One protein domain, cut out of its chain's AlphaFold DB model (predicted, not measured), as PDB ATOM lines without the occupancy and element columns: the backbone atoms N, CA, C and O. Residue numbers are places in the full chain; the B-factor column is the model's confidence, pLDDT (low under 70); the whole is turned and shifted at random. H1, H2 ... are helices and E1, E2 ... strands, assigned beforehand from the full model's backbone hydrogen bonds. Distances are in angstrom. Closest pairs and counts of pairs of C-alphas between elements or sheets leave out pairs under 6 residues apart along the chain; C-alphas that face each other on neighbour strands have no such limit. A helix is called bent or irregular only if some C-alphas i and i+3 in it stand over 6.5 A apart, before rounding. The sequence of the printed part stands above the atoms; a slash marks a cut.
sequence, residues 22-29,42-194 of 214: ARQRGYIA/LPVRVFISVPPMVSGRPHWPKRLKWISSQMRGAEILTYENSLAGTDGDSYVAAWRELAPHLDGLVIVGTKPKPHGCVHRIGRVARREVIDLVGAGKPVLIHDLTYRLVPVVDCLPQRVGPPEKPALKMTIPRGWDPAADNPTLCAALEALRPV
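Overview. This is residues 22 to 29 and 42 to 194 of the 214 residues of an uncharacterized protein of Streptomyces sp. CNZ287 (UniProt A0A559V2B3). What is the main picture? A strongly twisted sheet of five strands is the core, with H3 and H7 over one face and H6 over the other, in three layers; one end of H6 also packs on a small sheet, E4 E8 E7. H1 packs on H7. What is the make-up? The 161 printed residues hold seven helices and eight strands, in the order H1 E1 H2 H3 E2 H4 H5 E3 E4 H6 E5 E6 E7 E8 H7, class mixed. The large sheet, E2 E1 E3 E5 E6, is mixed and the small one antiparallel; the whole is compact, radius of gyration of the C-alphas 15.0 A, spanning 40 by 39 by 35 A.

Arrangement. What does the first helix meet? H1, residues 22 to 29, touches H7, residues 182 to 189; their closest C-alphas, of Ile 28 and Ala 186, are 5.6 A apart. How does the large sheet pair? E1, residues 45 to 49, is parallel to E2, residues 75 to 78 (N 48 to O 77, 2.8 A), and to E3, residues 104 to 107 (N 49 to O 106, 2.8 A). E3 is parallel to E5, residues 139 to 143 (N 140 to O 105, 2.9 A), which forms an antiparallel hairpin with E6, residues 147 to 150 (N 141 to O 149, 2.8 A). Which helices go with it? H2, residues 52 to 55, and H3, residues 60 to 70, lie between E1 and E2 in a strand-helix-strand unit, two parallel neighbours joined through helices, with a right-handed crossover; H4, residues 79 to 82, and H5, residues 88 to 101, lie in a split one, E2 to E3 with E1 between, also right-handed, and only graze the sheet. H3, height 7.9 A, and H7, height 8.8 A, are on the same face, and H6, residues 123 to 134, height 9.5 A, on the opposite face; Gly 104 and Leu 132 are the closest C-alphas of E3 and H6, 6.9 A. H5 and H6 only just touch, with 3 pairs of C-alphas within 8 A, by residue 99 of H5 alone; the closest, Ala 99 and Leu 132, are 7.2 A apart. What of the small sheet and the helix backbones? H6 stands up from it, over E8, residues 166 to 170, which is antiparallel to E4, residues 118 to 121 (N 119 to O 169, 2.8 A), and forms a hairpin with E7, residues 155 to 159 (N 157 to O 168, 2.8 A). Every O i to N i+4 pair is within hydrogen-bond range in H1, H3, H6 and H7, and 8 of 10 in H5; H2 and H4 are too short for one.

Along the chain. Where are the ends? C-alpha 22 of H1 is at (29.067, 5.498, -46.360) and C-alpha 189 of H7 at (21.658, -6.278, -32.092). Which elements are long? H5 measures 21.0 A, H6 16.4 A and H3 15.7 A; H5 is only just irregular, C-alphas 97 and 100 being 6.7 A apart.

Size, cuts and confidence. How large is it? The farthest C-alphas, Pro 161 and Val 194, are 43.3 A apart. Are there cuts or long links? Residues 30 to 41 are not printed, and C-alphas 29 and 42 are 21.6 A apart across the cut; the link from E8 to H7 is long. How confident is the model? Mean pLDDT of the printed part is 93.3, and no printed residue is under 70.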
ATOM      1  N   ALA A  22      27.861   6.315 -46.495       96.75
ATOM      2  CA  ALA A  22      29.067   5.498 -46.360       96.75
ATOM      3  C   ALA A  22      29.442   5.259 -44.888       96.75
ATOM      4  O   ALA A  22      29.768   4.135 -44.509       96.75
ATOM      5  N   ARG A  23      29.334   6.295 -44.044       96.50
ATOM      6  CA  ARG A  23      29.591   6.192 -42.605       96.50
ATOM      7  C   ARG A  23      28.559   5.306 -41.907       96.50
ATOM      8  O   ARG A  23      28.947   4.501 -41.066       96.50
ATOM      9  N   GLN A  24      27.280   5.408 -42.277       97.19
ATOM     10  CA  GLN A  24      26.230   4.529 -41.744       97.19
ATOM     11  C   GLN A  24      26.477   3.066 -42.121       97.19
ATOM     12  O   GLN A  24      26.451   2.209 -41.244       97.19
ATOM     13  N   ARG A  25      26.798   2.775 -43.389       97.88
ATOM     14  CA  ARG A  25      27.138   1.409 -43.828       97.88
ATOM     15  C   ARG A  25      28.342   0.843 -43.079       97.88
ATOM     16  O   ARG A  25      28.283  -0.290 -42.617       97.88
ATOM     17  N   GLY A  26      29.407   1.634 -42.927       97.88
ATOM     18  CA  GLY A  26      30.591   1.226 -42.169       97.88
ATOM     19  C   GLY A  26      30.269   0.923 -40.703       97.88
ATOM     20  O   GLY A  26      30.715  -0.091 -40.173       97.88
ATOM     21  N   TYR A  27      29.441   1.759 -40.070       98.31
ATOM     22  CA  TYR A  27      28.964   1.524 -38.708       98.31
ATOM     23  C   TYR A  27      28.132   0.241 -38.599       98.31
ATOM     24  O   TYR A  27      28.412  -0.591 -37.744       98.31
ATOM     25  N   ILE A  28      27.155   0.045 -39.489       98.50
ATOM     26  CA  ILE A  28      26.295  -1.148 -39.507       98.50
ATOM     27  C   ILE A  28      27.137  -2.418 -39.659       98.50
ATOM     28  O   ILE A  28      26.976  -3.344 -38.870       98.50
ATOM     29  N   ALA A  29      28.078  -2.442 -40.605       98.25
ATOM     30  CA  ALA A  29      28.963  -3.587 -40.807       98.25
ATOM     31  C   ALA A  29      29.827  -3.881 -39.566       98.25
ATOM     32  O   ALA A  29      30.007  -5.039 -39.194       98.25
ATOM     33  N   LEU A  42      28.608 -15.243 -22.449       88.00
ATOM     34  CA  LEU A  42      29.229 -14.046 -21.878       88.00
ATOM     35  C   LEU A  42      28.190 -12.920 -21.723       88.00
ATOM     36  O   LEU A  42      27.392 -12.683 -22.639       88.00
ATOM     37  N   PRO A  43      28.178 -12.210 -20.577       91.31
ATOM     38  CA  PRO A  43      27.273 -11.089 -20.376       91.31
ATOM     39  C   PRO A  43      27.655  -9.928 -21.294       91.31
ATOM     40  O   PRO A  43      28.829  -9.596 -21.433       91.31
ATOM     41  N   VAL A  44      26.647  -9.273 -21.872       96.06
ATOM     42  CA  VAL A  44      26.835  -8.010 -22.596       96.06
ATOM     43  C   VAL A  44      26.694  -6.865 -21.613       96.06
ATOM     44  O   VAL A  44      25.620  -6.693 -21.041       96.06
ATOM     45  N   ARG A  45      27.745  -6.073 -21.422       97.69
ATOM     46  CA  ARG A  45      27.784  -5.007 -20.412       97.69
ATOM     47  C   ARG A  45      27.571  -3.640 -21.030       97.69
ATOM     48  O   ARG A  45      28.362  -3.192 -21.855       97.69
ATOM     49  N   VAL A  46      26.541  -2.923 -20.597       98.31
ATOM     50  CA  VAL A  46      26.268  -1.563 -21.073       98.31
ATOM     51  C   VAL A  46      26.338  -0.576 -19.926       98.31
ATOM     52  O   VAL A  46      25.582  -0.679 -18.964       98.31
ATOM     53  N   PHE A  47      27.212   0.420 -20.056       98.50
ATOM     54  CA  PHE A  47      27.315   1.497 -19.078       98.50
ATOM     55  C   PHE A  47      26.343   2.636 -19.402       98.50
ATOM     56  O   PHE A  47      26.248   3.083 -20.548       98.50
ATOM     57  N   ILE A  48      25.627   3.131 -18.394       97.88
ATOM     58  CA  ILE A  48      24.734   4.285 -18.500       97.88
ATOM     59  C   ILE A  48      25.425   5.503 -17.895       97.88
ATOM     60  O   ILE A  48      25.465   5.689 -16.680       97.88
ATOM     61  N   SER A  49      25.925   6.366 -18.770       96.88
ATOM     62  CA  SER A  49      26.517   7.643 -18.402       96.88
ATOM     63  C   SER A  49      25.444   8.701 -18.224       96.88
ATOM     64  O   SER A  49      24.782   9.129 -19.179       96.88
ATOM     65  N   VAL A  50      25.256   9.135 -16.985       95.00
ATOM     66  CA  VAL A  50      24.227  10.101 -16.616       95.00
ATOM     67  C   VAL A  50      24.804  11.150 -15.658       95.00
ATOM     68  O   VAL A  50      25.481  10.811 -14.694       95.00
ATOM     69  N   PRO A  51      24.552  12.450 -15.891       90.25
ATOM     70  CA  PRO A  51      24.914  13.496 -14.949       90.25
ATOM     71  C   PRO A  51      24.184  13.310 -13.607       90.25
ATOM     72  O   PRO A  51      22.973  13.064 -13.632       90.25
ATOM     73  N   PRO A  52      24.834  13.567 -12.455       87.94
ATOM     74  CA  PRO A  52      24.209  13.426 -11.132       87.94
ATOM     75  C   PRO A  52      22.896  14.209 -10.974       87.94
ATOM     76  O   PRO A  52      21.924  13.735 -10.399       87.94
ATOM     77  N   MET A  53      22.812  15.399 -11.581       89.25
ATOM     78  CA  MET A  53      21.593  16.226 -11.585       89.25
ATOM     79  C   MET A  53      20.396  15.598 -12.328       89.25
ATOM     80  O   MET A  53      19.271  16.100 -12.244       89.25
ATOM     81  N   VAL A  54      20.640  14.569 -13.141       90.12
ATOM     82  CA  VAL A  54      19.611  13.801 -13.847       90.12
ATOM     83  C   VAL A  54      19.315  12.505 -13.101       90.12
ATOM     84  O   VAL A  54      18.135  12.194 -12.949       90.12
ATOM     85  N   SER A  55      20.334  11.789 -12.608       91.62
ATOM     86  CA  SER A  55      20.124  10.551 -11.842       91.62
ATOM     87  C   SER A  55      19.471  10.797 -10.478       91.62
ATOM     88  O   SER A  55      18.648   9.998 -10.044       91.62
ATOM     89  N   GLY A  56      19.710  11.957  -9.860       91.19
ATOM     90  CA  GLY A  56      19.056  12.368  -8.612       91.19
ATOM     91  C   GLY A  56      17.576  12.762  -8.744       91.19
ATOM     92  O   GLY A  56      16.961  13.171  -7.762       91.19
ATOM     93  N   ARG A  57      16.975  12.697  -9.941       92.69
ATOM     94  CA  ARG A  57      15.565  13.077 -10.145       92.69
ATOM     95  C   ARG A  57      14.620  11.921  -9.789       92.69
ATOM     96  O   ARG A  57      14.899  10.789 -10.175       92.69
ATOM     97  N   PRO A  58      13.421  12.185  -9.230       93.69
ATOM     98  CA  PRO A  58      12.483  11.124  -8.827       93.69
ATOM     99  C   PRO A  58      12.051  10.166  -9.949       93.69
ATOM    100  O   PRO A  58      11.747   9.005  -9.706       93.69
ATOM    101  N   HIS A  59      12.021  10.633 -11.201       92.06
ATOM    102  CA  HIS A  59      11.635   9.812 -12.354       92.06
ATOM    103  C   HIS A  59      12.797   9.012 -12.961       92.06
ATOM    104  O   HIS A  59      12.571   8.245 -13.902       92.06
ATOM    105  N   TRP A  60      14.028   9.184 -12.467       94.31
ATOM    106  CA  TRP A  60      15.200   8.487 -12.992       94.31
ATOM    107  C   TRP A  60      15.054   6.961 -12.966       94.31
ATOM    108  O   TRP A  60      15.268   6.368 -14.019       94.31
ATOM    109  N   PRO A  61      14.584   6.305 -11.886       95.00
ATOM    110  CA  PRO A  61      14.430   4.848 -11.879       95.00
ATOM    111  C   PRO A  61      13.489   4.335 -12.977       95.00
ATOM    112  O   PRO A  61      13.783   3.349 -13.651       95.00
ATOM    113  N   LYS A  62      12.377   5.043 -13.227       95.56
ATOM    114  CA  LYS A  62      11.443   4.710 -14.316       95.56
ATOM    115  C   LYS A  62      12.103   4.873 -15.686       95.56
ATOM    116  O   LYS A  62      11.909   4.037 -16.567       95.56
ATOM    117  N   ARG A  63      12.886   5.941 -15.859       95.50
ATOM    118  CA  ARG A  63      13.642   6.213 -17.086       95.50
ATOM    119  C   ARG A  63      14.721   5.157 -17.324       95.50
ATOM    120  O   ARG A  63      14.794   4.627 -18.426       95.50
ATOM    121  N   LEU A  64      15.500   4.813 -16.302       95.75
ATOM    122  CA  LEU A  64      16.523   3.773 -16.357       95.75
ATOM    123  C   LEU A  64      15.899   2.423 -16.715       95.75
ATOM    124  O   LEU A  64      16.337   1.806 -17.675       95.75
ATOM    125  N   LYS A  65      14.801   2.030 -16.055       95.50
ATOM    126  CA  LYS A  65      14.055   0.806 -16.396       95.50
ATOM    127  C   LYS A  65      13.625   0.779 -17.865       95.50
ATOM    128  O   LYS A  65      13.720  -0.260 -18.515       95.50
ATOM    129  N   TRP A  66      13.163   1.914 -18.396       95.50
ATOM    130  CA  TRP A  66      12.823   2.026 -19.811       95.50
ATOM    131  C   TRP A  66      14.055   1.830 -20.706       95.50
ATOM    132  O   TRP A  66      13.997   0.999 -21.609       95.50
ATOM    133  N   ILE A  67      15.172   2.510 -20.426       95.75
ATOM    134  CA  ILE A  67      16.431   2.357 -21.178       95.75
ATOM    135  C   ILE A  67      16.883   0.890 -21.165       95.75
ATOM    136  O   ILE A  67      17.105   0.310 -22.225       95.75
ATOM    137  N   SER A  68      16.938   0.266 -19.985       95.12
ATOM    138  CA  SER A  68      17.318  -1.139 -19.809       95.12
ATOM    139  C   SER A  68      16.419  -2.088 -20.604       95.12
ATOM    140  O   SER A  68      16.908  -3.035 -21.206       95.12
ATOM    141  N   SER A  69      15.110  -1.817 -20.683       94.50
ATOM    142  CA  SER A  69      14.176  -2.661 -21.443       94.50
ATOM    143  C   SER A  69      14.454  -2.707 -22.952       94.50
ATOM    144  O   SER A  69      14.032  -3.654 -23.617       94.50
ATOM    145  N   GLN A  70      15.146  -1.697 -23.493       94.38
ATOM    146  CA  GLN A  70      15.541  -1.666 -24.902       94.38
ATOM    147  C   GLN A  70      16.759  -2.560 -25.181       94.38
ATOM    148  O   GLN A  70      16.952  -2.986 -26.313       94.38
ATOM    149  N   MET A  71      17.556  -2.876 -24.158       93.12
ATOM    150  CA  MET A  71      18.773  -3.691 -24.244       93.12
ATOM    151  C   MET A  71      18.536  -5.030 -23.546       93.12
ATOM    152  O   MET A  71      19.059  -5.311 -22.468       93.12
ATOM    153  N   ARG A  72      17.648  -5.839 -24.131       85.50
ATOM    154  CA  ARG A  72      17.150  -7.070 -23.504       85.50
ATOM    155  C   ARG A  72      18.293  -8.040 -23.199       85.50
ATOM    156  O   ARG A  72      18.991  -8.482 -24.102       85.50
ATOM    157  N   GLY A  73      18.427  -8.393 -21.921       88.06
ATOM    158  CA  GLY A  73      19.426  -9.344 -21.431       88.06
ATOM    159  C   GLY A  73      20.814  -8.751 -21.179       88.06
ATOM    160  O   GLY A  73      21.652  -9.452 -20.620       88.06
ATOM    161  N   ALA A  74      21.066  -7.491 -21.547       94.44
ATOM    162  CA  ALA A  74      22.326  -6.835 -21.223       94.44
ATOM    163  C   ALA A  74      22.418  -6.527 -19.717       94.44
ATOM    164  O   ALA A  74      21.441  -6.119 -19.081       94.44
ATOM    165  N   GLU A  75      23.613  -6.688 -19.157       96.25
ATOM    166  CA  GLU A  75      23.974  -6.236 -17.821       96.25
ATOM    167  C   GLU A  75      24.136  -4.712 -17.835       96.25
ATOM    168  O   GLU A  75      24.966  -4.160 -18.563       96.25
ATOM    169  N   ILE A  76      23.320  -4.016 -17.041       97.19
ATOM    170  CA  ILE A  76      23.301  -2.553 -17.009       97.19
ATOM    171  C   ILE A  76      24.168  -2.042 -15.862       97.19
ATOM    172  O   ILE A  76      23.849  -2.200 -14.681       97.19
ATOM    173  N   LEU A  77      25.249  -1.372 -16.236       97.25
ATOM    174  CA  LEU A  77      26.199  -0.740 -15.337       97.25
ATOM    175  C   LEU A  77      25.909   0.761 -15.244       97.25
ATOM    176  O   LEU A  77      25.510   1.410 -16.207       97.25
ATOM    177  N   THR A  78      26.083   1.320 -14.060       95.12
ATOM    178  CA  THR A  78      25.865   2.729 -13.718       95.12
ATOM    179  C   THR A  78      27.029   3.204 -12.864       95.12
ATOM    180  O   THR A  78      27.829   2.404 -12.371       95.12
ATOM    181  N   TYR A  79      27.130   4.511 -12.657       92.38
ATOM    182  CA  TYR A  79      28.119   5.037 -11.729       92.38
ATOM    183  C   TYR A  79      27.926   4.445 -10.321       92.38
ATOM    184  O   TYR A  79      28.881   3.979  -9.709       92.38
ATOM    185  N   GLU A  80      26.683   4.380  -9.844       90.19
ATOM    186  CA  GLU A  80      26.343   3.958  -8.486       90.19
ATOM    187  C   GLU A  80      26.651   2.481  -8.197       90.19
ATOM    188  O   GLU A  80      26.887   2.137  -7.043       90.19
ATOM    189  N   ASN A  81      26.654   1.605  -9.207       91.94
ATOM    190  CA  ASN A  81      26.930   0.176  -9.009       91.94
ATOM    191  C   ASN A  81      28.343  -0.262  -9.424       91.94
ATOM    192  O   ASN A  81      28.785  -1.314  -8.979       91.94
ATOM    193  N   SER A  82      29.040   0.514 -10.260       91.81
ATOM    194  CA  SER A  82      30.325   0.098 -10.845       91.81
ATOM    195  C   SER A  82      31.490   1.006 -10.477       91.81
ATOM    196  O   SER A  82      32.635   0.585 -10.569       91.81
ATOM    197  N   LEU A  83      31.216   2.259 -10.106       91.00
ATOM    198  CA  LEU A  83      32.229   3.298  -9.888       91.00
ATOM    199  C   LEU A  83      31.947   4.110  -8.611       91.00
ATOM    200  O   LEU A  83      32.417   5.241  -8.463       91.00
ATOM    201  N   ALA A  84      31.160   3.553  -7.685       86.12
ATOM    202  CA  ALA A  84      30.807   4.215  -6.437       86.12
ATOM    203  C   ALA A  84      32.061   4.561  -5.621       86.12
ATOM    204  O   ALA A  84      32.972   3.749  -5.484       86.12
ATOM    205  N   GLY A  85      32.091   5.774  -5.068       82.88
ATOM    206  CA  GLY A  85      33.216   6.257  -4.261       82.88
ATOM    207  C   GLY A  85      34.432   6.730  -5.061       82.88
ATOM    208  O   GLY A  85      35.434   7.080  -4.448       82.88
ATOM    209  N   THR A  86      34.354   6.774  -6.394       86.38
ATOM    210  CA  THR A  86      35.420   7.335  -7.236       86.38
ATOM    211  C   THR A  86      35.163   8.805  -7.570       86.38
ATOM    212  O   THR A  86      34.036   9.232  -7.770       86.38
ATOM    213  N   ASP A  87      36.204   9.615  -7.658       82.88
ATOM    214  CA  ASP A  87      36.128  11.027  -8.022       82.88
ATOM    215  C   ASP A  87      37.370  11.457  -8.807       82.88
ATOM    216  O   ASP A  87      38.391  10.776  -8.803       82.88
ATOM    217  N   GLY A  88      37.277  12.569  -9.544       82.06
ATOM    218  CA  GLY A  88      38.421  13.165 -10.246       82.06
ATOM    219  C   GLY A  88      39.331  12.144 -10.947       82.06
ATOM    220  O   GLY A  88      38.922  11.494 -11.909       82.06
ATOM    221  N   ASP A  89      40.558  12.005 -10.442       84.94
ATOM    222  CA  ASP A  89      41.578  11.102 -10.982       84.94
ATOM    223  C   ASP A  89      41.335   9.621 -10.641       84.94
ATOM    224  O   ASP A  89      41.628   8.754 -11.469       84.94
ATOM    225  N   SER A  90      40.748   9.313  -9.478       90.06
ATOM    226  CA  SER A  90      40.409   7.932  -9.098       90.06
ATOM    227  C   SER A  90      39.310   7.365 -10.000       90.06
ATOM    228  O   SER A  90      39.387   6.214 -10.428       90.06
ATOM    229  N   TYR A  91      38.358   8.211 -10.410       91.19
ATOM    230  CA  TYR A  91      37.377   7.863 -11.437       91.19
ATOM    231  C   TYR A  91      38.053   7.551 -12.778       91.19
ATOM    232  O   TYR A  91      37.697   6.578 -13.439       91.19
ATOM    233  N   VAL A  92      39.041   8.350 -13.201       90.88
ATOM    234  CA  VAL A  92      39.738   8.121 -14.481       90.88
ATOM    235  C   VAL A  92      40.490   6.793 -14.472       90.88
ATOM    236  O   VAL A  92      40.496   6.099 -15.491       90.88
ATOM    237  N   ALA A  93      41.112   6.429 -13.349       93.19
ATOM    238  CA  ALA A  93      41.765   5.135 -13.186       93.19
ATOM    239  C   ALA A  93      40.751   3.982 -13.261       93.19
ATOM    240  O   ALA A  93      40.883   3.121 -14.129       93.19
ATOM    241  N   ALA A  94      39.684   4.033 -12.459       95.00
ATOM    242  CA  ALA A  94      38.641   3.005 -12.449       95.00
ATOM    243  C   ALA A  94      37.941   2.861 -13.814       95.00
ATOM    244  O   ALA A  94      37.664   1.757 -14.280       95.00
ATOM    245  N   TRP A  95      37.709   3.973 -14.518       95.75
ATOM    246  CA  TRP A  95      37.157   3.956 -15.871       95.75
ATOM    247  C   TRP A  95      38.075   3.242 -16.870       95.75
ATOM    248  O   TRP A  95      37.589   2.487 -17.710       95.75
ATOM    249  N   ARG A  96      39.396   3.457 -16.796       95.25
ATOM    250  CA  ARG A  96      40.360   2.776 -17.680       95.25
ATOM    251  C   ARG A  96      40.361   1.264 -17.479       95.25
ATOM    252  O   ARG A  96      40.576   0.547 -18.451       95.25
ATOM    253  N   GLU A  97      40.111   0.804 -16.259       95.62
ATOM    254  CA  GLU A  97      39.968  -0.619 -15.946       95.62
ATOM    255  C   GLU A  97      38.623  -1.171 -16.436       95.62
ATOM    256  O   GLU A  97      38.574  -2.253 -17.012       95.62
ATOM    257  N   LEU A  98      37.532  -0.411 -16.289       96.56
ATOM    258  CA  LEU A  98      36.187  -0.851 -16.669       96.56
ATOM    259  C   LEU A  98      35.941  -0.843 -18.188       96.56
ATOM    260  O   LEU A  98      35.348  -1.777 -18.726       96.56
ATOM    261  N   ALA A  99      36.367   0.207 -18.897       97.31
ATOM    262  CA  ALA A  99      36.008   0.456 -20.297       97.31
ATOM    263  C   ALA A  99      36.338  -0.691 -21.283       97.31
ATOM    264  O   ALA A  99      35.534  -0.942 -22.193       97.31
ATOM    265  N   PRO A 100      37.458  -1.430 -21.138       96.44
ATOM    266  CA  PRO A 100      37.731  -2.614 -21.949       96.44
ATOM    267  C   PRO A 100      36.642  -3.689 -21.849       96.44
ATOM    268  O   PRO A 100      36.336  -4.314 -22.863       96.44
ATOM    269  N   HIS A 101      36.003  -3.831 -20.685       96.06
ATOM    270  CA  HIS A 101      34.991  -4.854 -20.392       96.06
ATOM    271  C   HIS A 101      33.551  -4.441 -20.716       96.06
ATOM    272  O   HIS A 101      32.632  -5.229 -20.512       96.06
ATOM    273  N   LEU A 102      33.333  -3.210 -21.179       97.75
ATOM    274  CA  LEU A 102      32.019  -2.750 -21.627       97.75
ATOM    275  C   LEU A 102      31.771  -3.166 -23.077       97.75
ATOM    276  O   LEU A 102      32.674  -3.078 -23.893       97.75
ATOM    277  N   ASP A 103      30.550  -3.517 -23.445       97.62
ATOM    278  CA  ASP A 103      30.134  -3.741 -24.833       97.62
ATOM    279  C   ASP A 103      29.491  -2.506 -25.455       97.62
ATOM    280  O   ASP A 103      29.469  -2.366 -26.673       97.62
ATOM    281  N   GLY A 104      28.986  -1.583 -24.638       98.12
ATOM    282  CA  GLY A 104      28.422  -0.335 -25.130       98.12
ATOM    283  C   GLY A 104      28.197   0.717 -24.063       98.12
ATOM    284  O   GLY A 104      28.429   0.515 -22.870       98.12
ATOM    285  N   LEU A 105      27.730   1.869 -24.531       98.62
ATOM    286  CA  LEU A 105      27.513   3.059 -23.720       98.62
ATOM    287  C   LEU A 105      26.197   3.734 -24.106       98.62
ATOM    288  O   LEU A 105      25.946   3.998 -25.283       98.62
ATOM    289  N   VAL A 106      25.390   4.088 -23.111       98.44
ATOM    290  CA  VAL A 106      24.244   4.987 -23.287       98.44
ATOM    291  C   VAL A 106      24.484   6.264 -22.508       98.44
ATOM    292  O   VAL A 106      24.781   6.232 -21.320       98.44
ATOM    293  N   ILE A 107      24.315   7.402 -23.171       97.50
ATOM    294  CA  ILE A 107      24.596   8.714 -22.598       97.50
ATOM    295  C   ILE A 107      23.301   9.480 -22.433       97.50
ATOM    296  O   ILE A 107      22.515   9.638 -23.369       97.50
ATOM    297  N   VAL A 108      23.124  10.058 -21.257       95.69
ATOM    298  CA  VAL A 108      22.031  10.971 -20.957       95.69
ATOM    299  C   VAL A 108      22.593  12.384 -20.848       95.69
ATOM    300  O   VAL A 108      23.074  12.805 -19.806       95.69
ATOM    301  N   GLY A 109      22.545  13.150 -21.936       90.94
ATOM    302  CA  GLY A 109      23.006  14.543 -21.923       90.94
ATOM    303  C   GLY A 109      22.063  15.504 -21.192       90.94
ATOM    304  O   GLY A 109      20.872  15.229 -21.033       90.94
ATOM    305  N   THR A 110      22.568  16.684 -20.825       92.31
ATOM    306  CA  THR A 110      21.718  17.802 -20.379       92.31
ATOM    307  C   THR A 110      21.247  18.621 -21.575       92.31
ATOM    308  O   THR A 110      21.966  18.770 -22.563       92.31
ATOM    309  N   LYS A 111      20.036  19.175 -21.513       90.50
ATOM    310  CA  LYS A 111      19.502  20.017 -22.588       90.50
ATOM    311  C   LYS A 111      19.489  21.490 -22.184       90.50
ATOM    312  O   LYS A 111      19.020  21.795 -21.092       90.50
ATOM    313  N   PRO A 112      19.911  22.414 -23.068       87.12
ATOM    314  CA  PRO A 112      19.721  23.846 -22.849       87.12
ATOM    315  C   PRO A 112      18.262  24.282 -23.060       87.12
ATOM    316  O   PRO A 112      17.851  25.303 -22.526       87.12
ATOM    317  N   LYS A 113      17.481  23.529 -23.849       86.88
ATOM    318  CA  LYS A 113      16.051  23.763 -24.100       86.88
ATOM    319  C   LYS A 113      15.293  22.436 -23.951       86.88
ATOM    320  O   LYS A 113      15.734  21.472 -24.577       86.88
ATOM    321  N   PRO A 114      14.171  22.362 -23.207       79.88
ATOM    322  CA  PRO A 114      13.472  21.099 -22.921       79.88
ATOM    323  C   PRO A 114      13.146  20.244 -24.159       79.88
ATOM    324  O   PRO A 114      13.448  19.052 -24.185       79.88
ATOM    325  N   HIS A 115      12.634  20.869 -25.223       82.19
ATOM    326  CA  HIS A 115      12.271  20.204 -26.487       82.19
ATOM    327  C   HIS A 115      13.344  20.336 -27.580       82.19
ATOM    328  O   HIS A 115      13.094  20.087 -28.756       82.19
ATOM    329  N   GLY A 116      14.556  20.759 -27.214       88.75
ATOM    330  CA  GLY A 116      15.667  20.846 -28.153       88.75
ATOM    331  C   GLY A 116      16.197  19.466 -28.551       88.75
ATOM    332  O   GLY A 116      16.126  18.513 -27.778       88.75
ATOM    333  N   CYS A 117      16.806  19.388 -29.732       93.06
ATOM    334  CA  CYS A 117      17.583  18.228 -30.181       93.06
ATOM    335  C   CYS A 117      19.064  18.294 -29.760       93.06
ATOM    336  O   CYS A 117      19.854  17.421 -30.097       93.06
ATOM    337  N   VAL A 118      19.461  19.346 -29.039       95.06
ATOM    338  CA  VAL A 118      20.844  19.576 -28.615       95.06
ATOM    339  C   VAL A 118      21.057  19.048 -27.200       95.06
ATOM    340  O   VAL A 118      20.430  19.525 -26.257       95.06
ATOM    341  N   HIS A 119      22.014  18.142 -27.054       95.06
ATOM    342  CA  HIS A 119      22.484  17.593 -25.792       95.06
ATOM    343  C   HIS A 119      23.897  18.100 -25.497       95.06
ATOM    344  O   HIS A 119      24.799  18.012 -26.330       95.06
ATOM    345  N   ARG A 120      24.102  18.632 -24.295       93.81
ATOM    346  CA  ARG A 120      25.420  18.920 -23.732       93.81
ATOM    347  C   ARG A 120      25.893  17.687 -22.973       93.81
ATOM    348  O   ARG A 120      25.246  17.230 -22.031       93.81
ATOM    349  N   ILE A 121      27.029  17.169 -23.405       93.81
ATOM    350  CA  ILE A 121      27.729  16.032 -22.828       93.81
ATOM    351  C   ILE A 121      28.939  16.586 -22.073       93.81
ATOM    352  O   ILE A 121      29.761  17.323 -22.630       93.81
ATOM    353  N   GLY A 122      28.996  16.281 -20.776       90.19
ATOM    354  CA  GLY A 122      30.050  16.749 -19.878       90.19
ATOM    355  C   GLY A 122      31.428  16.196 -20.241       90.19
ATOM    356  O   GLY A 122      31.570  15.341 -21.110       90.19
ATOM    357  N   ARG A 123      32.466  16.683 -19.556       88.75
ATOM    358  CA  ARG A 123      33.863  16.297 -19.827       88.75
ATOM    359  C   ARG A 123      34.116  14.806 -19.613       88.75
ATOM    360  O   ARG A 123      34.716  14.179 -20.478       88.75
ATOM    361  N   VAL A 124      33.610  14.267 -18.504       90.44
ATOM    362  CA  VAL A 124      33.689  12.837 -18.173       90.44
ATOM    363  C   VAL A 124      32.989  12.014 -19.252       90.44
ATOM    364  O   VAL A 124      33.639  11.255 -19.956       90.44
ATOM    365  N   ALA A 125      31.713  12.293 -19.521       93.56
ATOM    366  CA  ALA A 125      30.962  11.575 -20.549       93.56
ATOM    367  C   ALA A 125      31.549  11.699 -21.969       93.56
ATOM    368  O   ALA A 125      31.463  10.778 -22.775       93.56
ATOM    369  N   ARG A 126      32.204  12.821 -22.298       94.12
ATOM    370  CA  ARG A 126      32.953  12.957 -23.556       94.12
ATOM    371  C   ARG A 126      34.141  11.996 -23.612       94.12
ATOM    372  O   ARG A 126      34.433  11.487 -24.692       94.12
ATOM    373  N   ARG A 127      34.858  11.801 -22.502       93.56
ATOM    374  CA  ARG A 127      35.962  10.837 -22.424       93.56
ATOM    375  C   ARG A 127      35.435   9.427 -22.666       93.56
ATOM    376  O   ARG A 127      35.943   8.760 -23.559       93.56
ATOM    377  N   GLU A 128      34.366   9.056 -21.967       96.38
ATOM    378  CA  GLU A 128      33.713   7.755 -22.127       96.38
ATOM    379  C   GLU A 128      33.296   7.509 -23.590       96.38
ATOM    380  O   GLU A 128      33.619   6.473 -24.164       96.38
ATOM    381  N   VAL A 129      32.667   8.501 -24.241       96.81
ATOM    382  CA  VAL A 129      32.326   8.446 -25.677       96.81
ATOM    383  C   VAL A 129      33.542   8.131 -26.533       96.81
ATOM    384  O   VAL A 129      33.463   7.276 -27.409       96.81
ATOM    385  N   ILE A 130      34.642   8.859 -26.334       95.44
ATOM    386  CA  ILE A 130      35.840   8.712 -27.164       95.44
ATOM    387  C   ILE A 130      36.437   7.320 -26.989       95.44
ATOM    388  O   ILE A 130      36.792   6.702 -27.990       95.44
ATOM    389  N   ASP A 131      36.516   6.830 -25.753       97.38
ATOM    390  CA  ASP A 131      37.097   5.523 -25.460       97.38
ATOM    391  C   ASP A 131      36.260   4.394 -26.099       97.38
ATOM    392  O   ASP A 131      36.811   3.541 -26.795       97.38
ATOM    393  N   LEU A 132      34.925   4.425 -25.971       98.00
ATOM    394  CA  LEU A 132      34.058   3.380 -26.535       98.00
ATOM    395  C   LEU A 132      33.930   3.468 -28.061       98.00
ATOM    396  O   LEU A 132      33.989   2.441 -28.737       98.00
ATOM    397  N   VAL A 133      33.804   4.674 -28.627       96.88
ATOM    398  CA  VAL A 133      33.792   4.852 -30.090       96.88
ATOM    399  C   VAL A 133      35.136   4.438 -30.691       96.88
ATOM    400  O   VAL A 133      35.155   3.787 -31.732       96.88
ATOM    401  N   GLY A 134      36.254   4.776 -30.038       96.44
ATOM    402  CA  GLY A 134      37.596   4.367 -30.457       96.44
ATOM    403  C   GLY A 134      37.798   2.851 -30.415       96.44
ATOM    404  O   GLY A 134      38.472   2.305 -31.283       96.44
ATOM    405  N   ALA A 135      37.149   2.168 -29.470       96.69
ATOM    406  CA  ALA A 135      37.107   0.708 -29.387       96.69
ATOM    407  C   ALA A 135      36.099   0.052 -30.356       96.69
ATOM    408  O   ALA A 135      35.937  -1.165 -30.333       96.69
ATOM    409  N   GLY A 136      35.398   0.830 -31.190       96.75
ATOM    410  CA  GLY A 136      34.416   0.311 -32.145       96.75
ATOM    411  C   GLY A 136      33.123  -0.206 -31.507       96.75
ATOM    412  O   GLY A 136      32.413  -0.988 -32.135       96.75
ATOM    413  N   LYS A 137      32.809   0.215 -30.277       97.94
ATOM    414  CA  LYS A 137      31.639  -0.238 -29.516       97.94
ATOM    415  C   LYS A 137      30.428   0.686 -29.748       97.94
ATOM    416  O   LYS A 137      30.607   1.892 -29.960       97.94
ATOM    417  N   PRO A 138      29.187   0.166 -29.727       97.94
ATOM    418  CA  PRO A 138      27.978   0.973 -29.862       97.94
ATOM    419  C   PRO A 138      27.862   2.029 -28.758       97.94
ATOM    420  O   PRO A 138      27.923   1.733 -27.564       97.94
ATOM    421  N   VAL A 139      27.633   3.278 -29.175       98.56
ATOM    422  CA  VAL A 139      27.353   4.400 -28.276       98.56
ATOM    423  C   VAL A 139      26.054   5.079 -28.692       98.56
ATOM    424  O   VAL A 139      25.915   5.528 -29.833       98.56
ATOM    425  N   LEU A 140      25.113   5.172 -27.755       98.50
ATOM    426  CA  LEU A 140      23.779   5.730 -27.957       98.50
ATOM    427  C   LEU A 140      23.572   6.968 -27.078       98.50
ATOM    428  O   LEU A 140      24.058   7.046 -25.953       98.50
ATOM    429  N   ILE A 141      22.792   7.928 -27.562       97.62
ATOM    430  CA  ILE A 141      22.235   9.016 -26.761       97.62
ATOM    431  C   ILE A 141      20.804   8.649 -26.416       97.62
ATOM    432  O   ILE A 141      20.015   8.314 -27.300       97.62
ATOM    433  N   HIS A 142      20.459   8.760 -25.136       96.62
ATOM    434  CA  HIS A 142      19.080   8.662 -24.706       96.62
ATOM    435  C   HIS A 142      18.434  10.041 -24.531       96.62
ATOM    436  O   HIS A 142      18.856  10.870 -23.715       96.62
ATOM    437  N   ASP A 143      17.331  10.234 -25.242       94.56
ATOM    438  CA  ASP A 143      16.440  11.372 -25.148       94.56
ATOM    439  C   ASP A 143      15.001  10.973 -24.783       94.56
ATOM    440  O   ASP A 143      14.545   9.877 -25.090       94.56
ATOM    441  N   LEU A 144      14.259  11.880 -24.143       91.06
ATOM    442  CA  LEU A 144      12.848  11.648 -23.814       91.06
ATOM    443  C   LEU A 144      11.932  11.707 -25.045       91.06
ATOM    444  O   LEU A 144      10.928  11.003 -25.075       91.06
ATOM    445  N   THR A 145      12.265  12.528 -26.044       91.19
ATOM    446  CA  THR A 145      11.483  12.666 -27.280       91.19
ATOM    447  C   THR A 145      11.980  11.684 -28.335       91.19
ATOM    448  O   THR A 145      11.203  10.885 -28.844       91.19
ATOM    449  N   TYR A 146      13.285  11.689 -28.608       93.06
ATOM    450  CA  TYR A 146      13.893  10.893 -29.685       93.06
ATOM    451  C   TYR A 146      14.309   9.474 -29.262       93.06
ATOM    452  O   TYR A 146      14.859   8.724 -30.063       93.06
ATOM    453  N   ARG A 147      14.033   9.083 -28.011       94.88
ATOM    454  CA  ARG A 147      14.343   7.763 -27.438       94.88
ATOM    455  C   ARG A 147      15.829   7.416 -27.496       94.88
ATOM    456  O   ARG A 147      16.586   8.021 -26.749       94.88
ATOM    457  N   LEU A 148      16.249   6.411 -28.259       96.88
ATOM    458  CA  LEU A 148      17.656   6.038 -28.411       96.88
ATOM    459  C   LEU A 148      18.126   6.451 -29.799       96.88
ATOM    460  O   LEU A 148      17.457   6.156 -30.785       96.88
ATOM    461  N   VAL A 149      19.276   7.115 -29.861       97.88
ATOM    462  CA  VAL A 149      19.873   7.591 -31.113       97.88
ATOM    463  C   VAL A 149      21.350   7.214 -31.135       97.88
ATOM    464  O   VAL A 149      22.076   7.616 -30.222       97.88
ATOM    465  N   PRO A 150      21.843   6.481 -32.142       98.00
ATOM    466  CA  PRO A 150      23.268   6.226 -32.277       98.00
ATOM    467  C   PRO A 150      24.070   7.524 -32.412       98.00
ATOM    468  O   PRO A 150      23.713   8.432 -33.166       98.00
ATOM    469  N   VAL A 151      25.202   7.614 -31.708       97.56
ATOM    470  CA  VAL A 151      26.084   8.795 -31.777       97.56
ATOM    471  C   VAL A 151      26.615   9.016 -33.195       97.56
ATOM    472  O   VAL A 151      26.900  10.155 -33.564       97.56
ATOM    473  N   VAL A 152      26.715   7.958 -34.010       97.56
ATOM    474  CA  VAL A 152      27.128   8.071 -35.416       97.56
ATOM    475  C   VAL A 152      26.190   8.977 -36.220       97.56
ATOM    476  O   VAL A 152      26.689   9.748 -37.036       97.56
ATOM    477  N   ASP A 153      24.882   8.942 -35.940       97.38
ATOM    478  CA  ASP A 153      23.851   9.720 -36.639       97.38
ATOM    479  C   ASP A 153      23.683  11.140 -36.081       97.38
ATOM    480  O   ASP A 153      23.023  11.983 -36.690       97.38
ATOM    481  N   CYS A 154      24.289  11.431 -34.932       97.06
ATOM    482  CA  CYS A 154      24.270  12.753 -34.320       97.06
ATOM    483  C   CYS A 154      25.346  13.669 -34.923       97.06
ATOM    484  O   CYS A 154      26.394  13.216 -35.383       97.06
ATOM    485  N   LEU A 155      25.131  14.986 -34.855       96.38
ATOM    486  CA  LEU A 155      26.150  15.979 -35.204       96.38
ATOM    487  C   LEU A 155      27.000  16.330 -33.967       96.38
ATOM    488  O   LEU A 155      26.481  16.995 -33.057       96.38
ATOM    489  N   PRO A 156      28.286  15.929 -33.917       94.44
ATOM    490  CA  PRO A 156      29.202  16.333 -32.859       94.44
ATOM    491  C   PRO A 156      29.698  17.766 -33.064       94.44
ATOM    492  O   PRO A 156      30.127  18.146 -34.149       94.44
ATOM    493  N   GLN A 157      29.750  18.542 -31.988       93.75
ATOM    494  CA  GLN A 157      30.417  19.839 -31.950       93.75
ATOM    495  C   GLN A 157      31.214  19.958 -30.649       93.75
ATOM    496  O   GLN A 157      30.673  19.786 -29.556       93.75
ATOM    497  N   ARG A 158      32.513  20.256 -30.742       89.31
ATOM    498  CA  ARG A 158      33.324  20.582 -29.559       89.31
ATOM    499  C   ARG A 158      32.934  21.976 -29.071       89.31
ATOM    500  O   ARG A 158      32.784  22.885 -29.880       89.31
ATOM    501  N   VAL A 159      32.736  22.126 -27.765       84.50
ATOM    502  CA  VAL A 159      32.320  23.395 -27.153       84.50
ATOM    503  C   VAL A 159      33.112  23.668 -25.877       84.50
ATOM    504  O   VAL A 159      33.435  22.741 -25.133       84.50
ATOM    505  N   GLY A 160      33.382  24.943 -25.602       80.88
ATOM    506  CA  GLY A 160      34.163  25.383 -24.444       80.88
ATOM    507  C   GLY A 160      35.664  25.539 -24.731       80.88
ATOM    508  O   GLY A 160      36.070  25.433 -25.889       80.88
ATOM    509  N   PRO A 161      36.470  25.811 -23.688       81.44
ATOM    510  CA  PRO A 161      37.899  26.082 -23.824       81.44
ATOM    511  C   PRO A 161      38.669  24.900 -24.434       81.44
ATOM    512  O   PRO A 161      38.316  23.746 -24.143       81.44
ATOM    513  N   PRO A 162      39.723  25.152 -25.234       78.94
ATOM    514  CA  PRO A 162      40.514  24.103 -25.880       78.94
ATOM    515  C   PRO A 162      41.134  23.102 -24.903       78.94
ATOM    516  O   PRO A 162      41.249  21.926 -25.243       78.94
ATOM    517  N   GLU A 163      41.491  23.532 -23.689       78.62
ATOM    518  CA  GLU A 163      42.170  22.680 -22.706       78.62
ATOM    519  C   GLU A 163      41.228  21.627 -22.118       78.62
ATOM    520  O   GLU A 163      41.657  20.558 -21.686       78.62
ATOM    521  N   LYS A 164      39.923  21.923 -22.064       75.25
ATOM    522  CA  LYS A 164      38.932  21.048 -21.428       75.25
ATOM    523  C   LYS A 164      37.581  21.094 -22.165       75.25
ATOM    524  O   LYS A 164      36.575  21.534 -21.579       75.25
ATOM    525  N   PRO A 165      37.534  20.630 -23.430       84.19
ATOM    526  CA  PRO A 165      36.358  20.749 -24.275       84.19
ATOM    527  C   PRO A 165      35.243  19.827 -23.781       84.19
ATOM    528  O   PRO A 165      35.457  18.647 -23.498       84.19
ATOM    529  N   ALA A 166      34.029  20.360 -23.723       85.88
ATOM    530  CA  ALA A 166      32.814  19.564 -23.635       85.88
ATOM    531  C   ALA A 166      32.356  19.154 -25.044       85.88
ATOM    532  O   ALA A 166      32.882  19.617 -26.065       85.88
ATOM    533  N   LEU A 167      31.377  18.255 -25.105       92.50
ATOM    534  CA  LEU A 167      30.821  17.777 -26.362       92.50
ATOM    535  C   LEU A 167      29.355  18.181 -26.452       92.50
ATOM    536  O   LEU A 167      28.552  17.903 -25.569       92.50
ATOM    537  N   LYS A 168      28.997  18.864 -27.528       94.44
ATOM    538  CA  LYS A 168      27.617  19.116 -27.907       94.44
ATOM    539  C   LYS A 168      27.239  18.083 -28.961       94.44
ATOM    540  O   LYS A 168      27.937  17.941 -29.957       94.44
ATOM    541  N   MET A 169      26.140  17.385 -28.735       96.12
ATOM    542  CA  MET A 169      25.561  16.426 -29.669       96.12
ATOM    543  C   MET A 169      24.212  16.933 -30.134       96.12
ATOM    544  O   MET A 169      23.377  17.294 -29.309       96.12
ATOM    545  N   THR A 170      23.999  16.985 -31.444       96.81
ATOM    546  CA  THR A 170      22.704  17.379 -32.006       96.81
ATOM    547  C   THR A 170      22.054  16.173 -32.662       96.81
ATOM    548  O   THR A 170      22.603  15.624 -33.615       96.81
ATOM    549  N   ILE A 171      20.890  15.781 -32.153       96.56
ATOM    550  CA  ILE A 171      20.041  14.746 -32.740       96.56
ATOM    551  C   ILE A 171      19.401  15.305 -34.029       96.56
ATOM    552  O   ILE A 171      19.029  16.489 -34.062       96.56
ATOM    553  N   PRO A 172      19.301  14.514 -35.111       95.31
ATOM    554  CA  PRO A 172      18.601  14.921 -36.327       95.31
ATOM    555  C   PRO A 172      17.137  15.266 -36.031       95.31
ATOM    556  O   PRO A 172      16.452  14.534 -35.323       95.31
ATOM    557  N   ARG A 173      16.631  16.393 -36.547       93.00
ATOM    558  CA  ARG A 173      15.245  16.822 -36.260       93.00
ATOM    559  C   ARG A 173      14.193  15.889 -36.860       93.00
ATOM    560  O   ARG A 173      13.073  15.882 -36.372       93.00
ATOM    561  N   GLY A 174      14.547  15.161 -37.919       92.38
ATOM    562  CA  GLY A 174      13.678  14.182 -38.562       92.38
ATOM    563  C   GLY A 174      13.805  12.783 -37.962       92.38
ATOM    564  O   GLY A 174      13.195  11.865 -38.487       92.38
ATOM    565  N   TRP A 175      14.601  12.601 -36.899       94.50
ATOM    566  CA  TRP A 175      14.723  11.305 -36.241       94.50
ATOM    567  C   TRP A 175      13.369  10.864 -35.685       94.50
ATOM    568  O   TRP A 175      12.819  11.510 -34.790       94.50
ATOM    569  N   ASP A 176      12.861   9.746 -36.192       92.44
ATOM    570  CA  ASP A 176      11.630   9.132 -35.717       92.44
ATOM    571  C   ASP A 176      11.963   7.855 -34.932       92.44
ATOM    572  O   ASP A 176      12.455   6.889 -35.519       92.44
ATOM    573  N   PRO A 177      11.700   7.814 -33.615       89.00
ATOM    574  CA  PRO A 177      11.951   6.626 -32.811       89.00
ATOM    575  C   PRO A 177      11.006   5.451 -33.105       89.00
ATOM    576  O   PRO A 177      11.238   4.365 -32.573       89.00
ATOM    577  N   ALA A 178       9.920   5.660 -33.857       89.00
ATOM    578  CA  ALA A 178       9.019   4.600 -34.306       89.00
ATOM    579  C   ALA A 178       9.429   4.007 -35.664       89.00
ATOM    580  O   ALA A 178       8.966   2.921 -36.011       89.00
ATOM    581  N   ALA A 179      10.293   4.695 -36.412       90.12
ATOM    582  CA  ALA A 179      10.803   4.209 -37.683       90.12
ATOM    583  C   ALA A 179      11.859   3.110 -37.490       90.12
ATOM    584  O   ALA A 179      12.591   3.078 -36.494       90.12
ATOM    585  N   ASP A 180      11.973   2.235 -38.488       88.69
ATOM    586  CA  ASP A 180      13.051   1.254 -38.565       88.69
ATOM    587  C   ASP A 180      14.355   1.959 -38.962       88.69
ATOM    588  O   ASP A 180      14.599   2.261 -40.130       88.69
ATOM    589  N   ASN A 181      15.163   2.304 -37.959       94.75
ATOM    590  CA  ASN A 181      16.425   3.013 -38.137       94.75
ATOM    591  C   ASN A 181      17.573   1.989 -38.220       94.75
ATOM    592  O   ASN A 181      17.952   1.434 -37.184       94.75
ATOM    593  N   PRO A 182      18.200   1.766 -39.394       96.06
ATOM    594  CA  PRO A 182      19.138   0.653 -39.580       96.06
ATOM    595  C   PRO A 182      20.358   0.703 -38.656       96.06
ATOM    596  O   PRO A 182      20.837  -0.326 -38.183       96.06
ATOM    597  N   THR A 183      20.860   1.904 -38.365       97.38
ATOM    598  CA  THR A 183      21.974   2.114 -37.435       97.38
ATOM    599  C   THR A 183      21.585   1.792 -35.994       97.38
ATOM    600  O   THR A 183      22.376   1.180 -35.282       97.38
ATOM    601  N   LEU A 184      20.372   2.152 -35.559       97.50
ATOM    602  CA  LEU A 184      19.875   1.811 -34.225       97.50
ATOM    603  C   LEU A 184      19.659   0.302 -34.099       97.50
ATOM    604  O   LEU A 184      20.116  -0.287 -33.124       97.50
ATOM    605  N   CYS A 185      19.025  -0.326 -35.090       96.44
ATOM    606  CA  CYS A 185      18.798  -1.770 -35.110       96.44
ATOM    607  C   CYS A 185      20.120  -2.543 -35.049       96.44
ATOM    608  O   CYS A 185      20.273  -3.431 -34.215       96.44
ATOM    609  N   ALA A 186      21.116  -2.140 -35.845       97.38
ATOM    610  CA  ALA A 186      22.444  -2.744 -35.802       97.38
ATOM    611  C   ALA A 186      23.121  -2.565 -34.431       97.38
ATOM    612  O   ALA A 186      23.703  -3.513 -33.911       97.38
ATOM    613  N   ALA A 187      23.023  -1.377 -33.822       97.81
ATOM    614  CA  ALA A 187      23.589  -1.111 -32.501       97.81
ATOM    615  C   ALA A 187      22.933  -1.950 -31.394       97.81
ATOM    616  O   ALA A 187      23.630  -2.454 -30.519       97.81
ATOM    617  N   LEU A 188      21.606  -2.096 -31.423       96.56
ATOM    618  CA  LEU A 188      20.867  -2.895 -30.444       96.56
ATOM    619  C   LEU A 188      21.144  -4.391 -30.609       96.56
ATOM    620  O   LEU A 188      21.317  -5.079 -29.606       96.56
ATOM    621  N   GLU A 189      21.265  -4.886 -31.842       95.19
ATOM    622  CA  GLU A 189      21.658  -6.278 -32.092       95.19
ATOM    623  C   GLU A 189      23.098  -6.538 -31.623       95.19
ATOM    624  O   GLU A 189      23.373  -7.524 -30.944       95.19
ATOM    625  N   ALA A 190      24.008  -5.585 -31.849       95.94
ATOM    626  CA  ALA A 190      25.356  -5.596 -31.280       95.94
ATOM    627  C   ALA A 190      25.385  -5.502 -29.746       95.94
ATOM    628  O   ALA A 190      26.438  -5.708 -29.149       95.94
ATOM    629  N   LEU A 191      24.258  -5.237 -29.083       96.19
ATOM    630  CA  LEU A 191      24.109  -5.236 -27.623       96.19
ATOM    631  C   LEU A 191      23.231  -6.377 -27.102       96.19
ATOM    632  O   LEU A 191      22.919  -6.430 -25.913       96.19
ATOM    633  N   ARG A 192      22.846  -7.311 -27.969       93.69
ATOM    634  CA  ARG A 192      22.103  -8.494 -27.571       93.69
ATOM    635  C   ARG A 192      23.072  -9.587 -27.100       93.69
ATOM    636  O   ARG A 192      24.022  -9.909 -27.824       93.69
ATOM    637  N   PRO A 193      22.870 -10.163 -25.904       91.75
ATOM    638  CA  PRO A 193      23.572 -11.376 -25.509       91.75
ATOM    639  C   PRO A 193      23.152 -12.549 -26.388       91.75
ATOM    640  O   PRO A 193      21.976 -12.690 -26.725       91.75
ATOM    641  N   VAL A 194      24.107 -13.419 -26.706       86.56
ATOM    642  CA  VAL A 194      23.832 -14.670 -27.413       86.56
ATOM    643  C   VAL A 194      23.628 -15.764 -26.378       86.56
ATOM    644  O   VAL A 194      24.506 -16.038 -25.554       86.56
TER     645      VAL A 194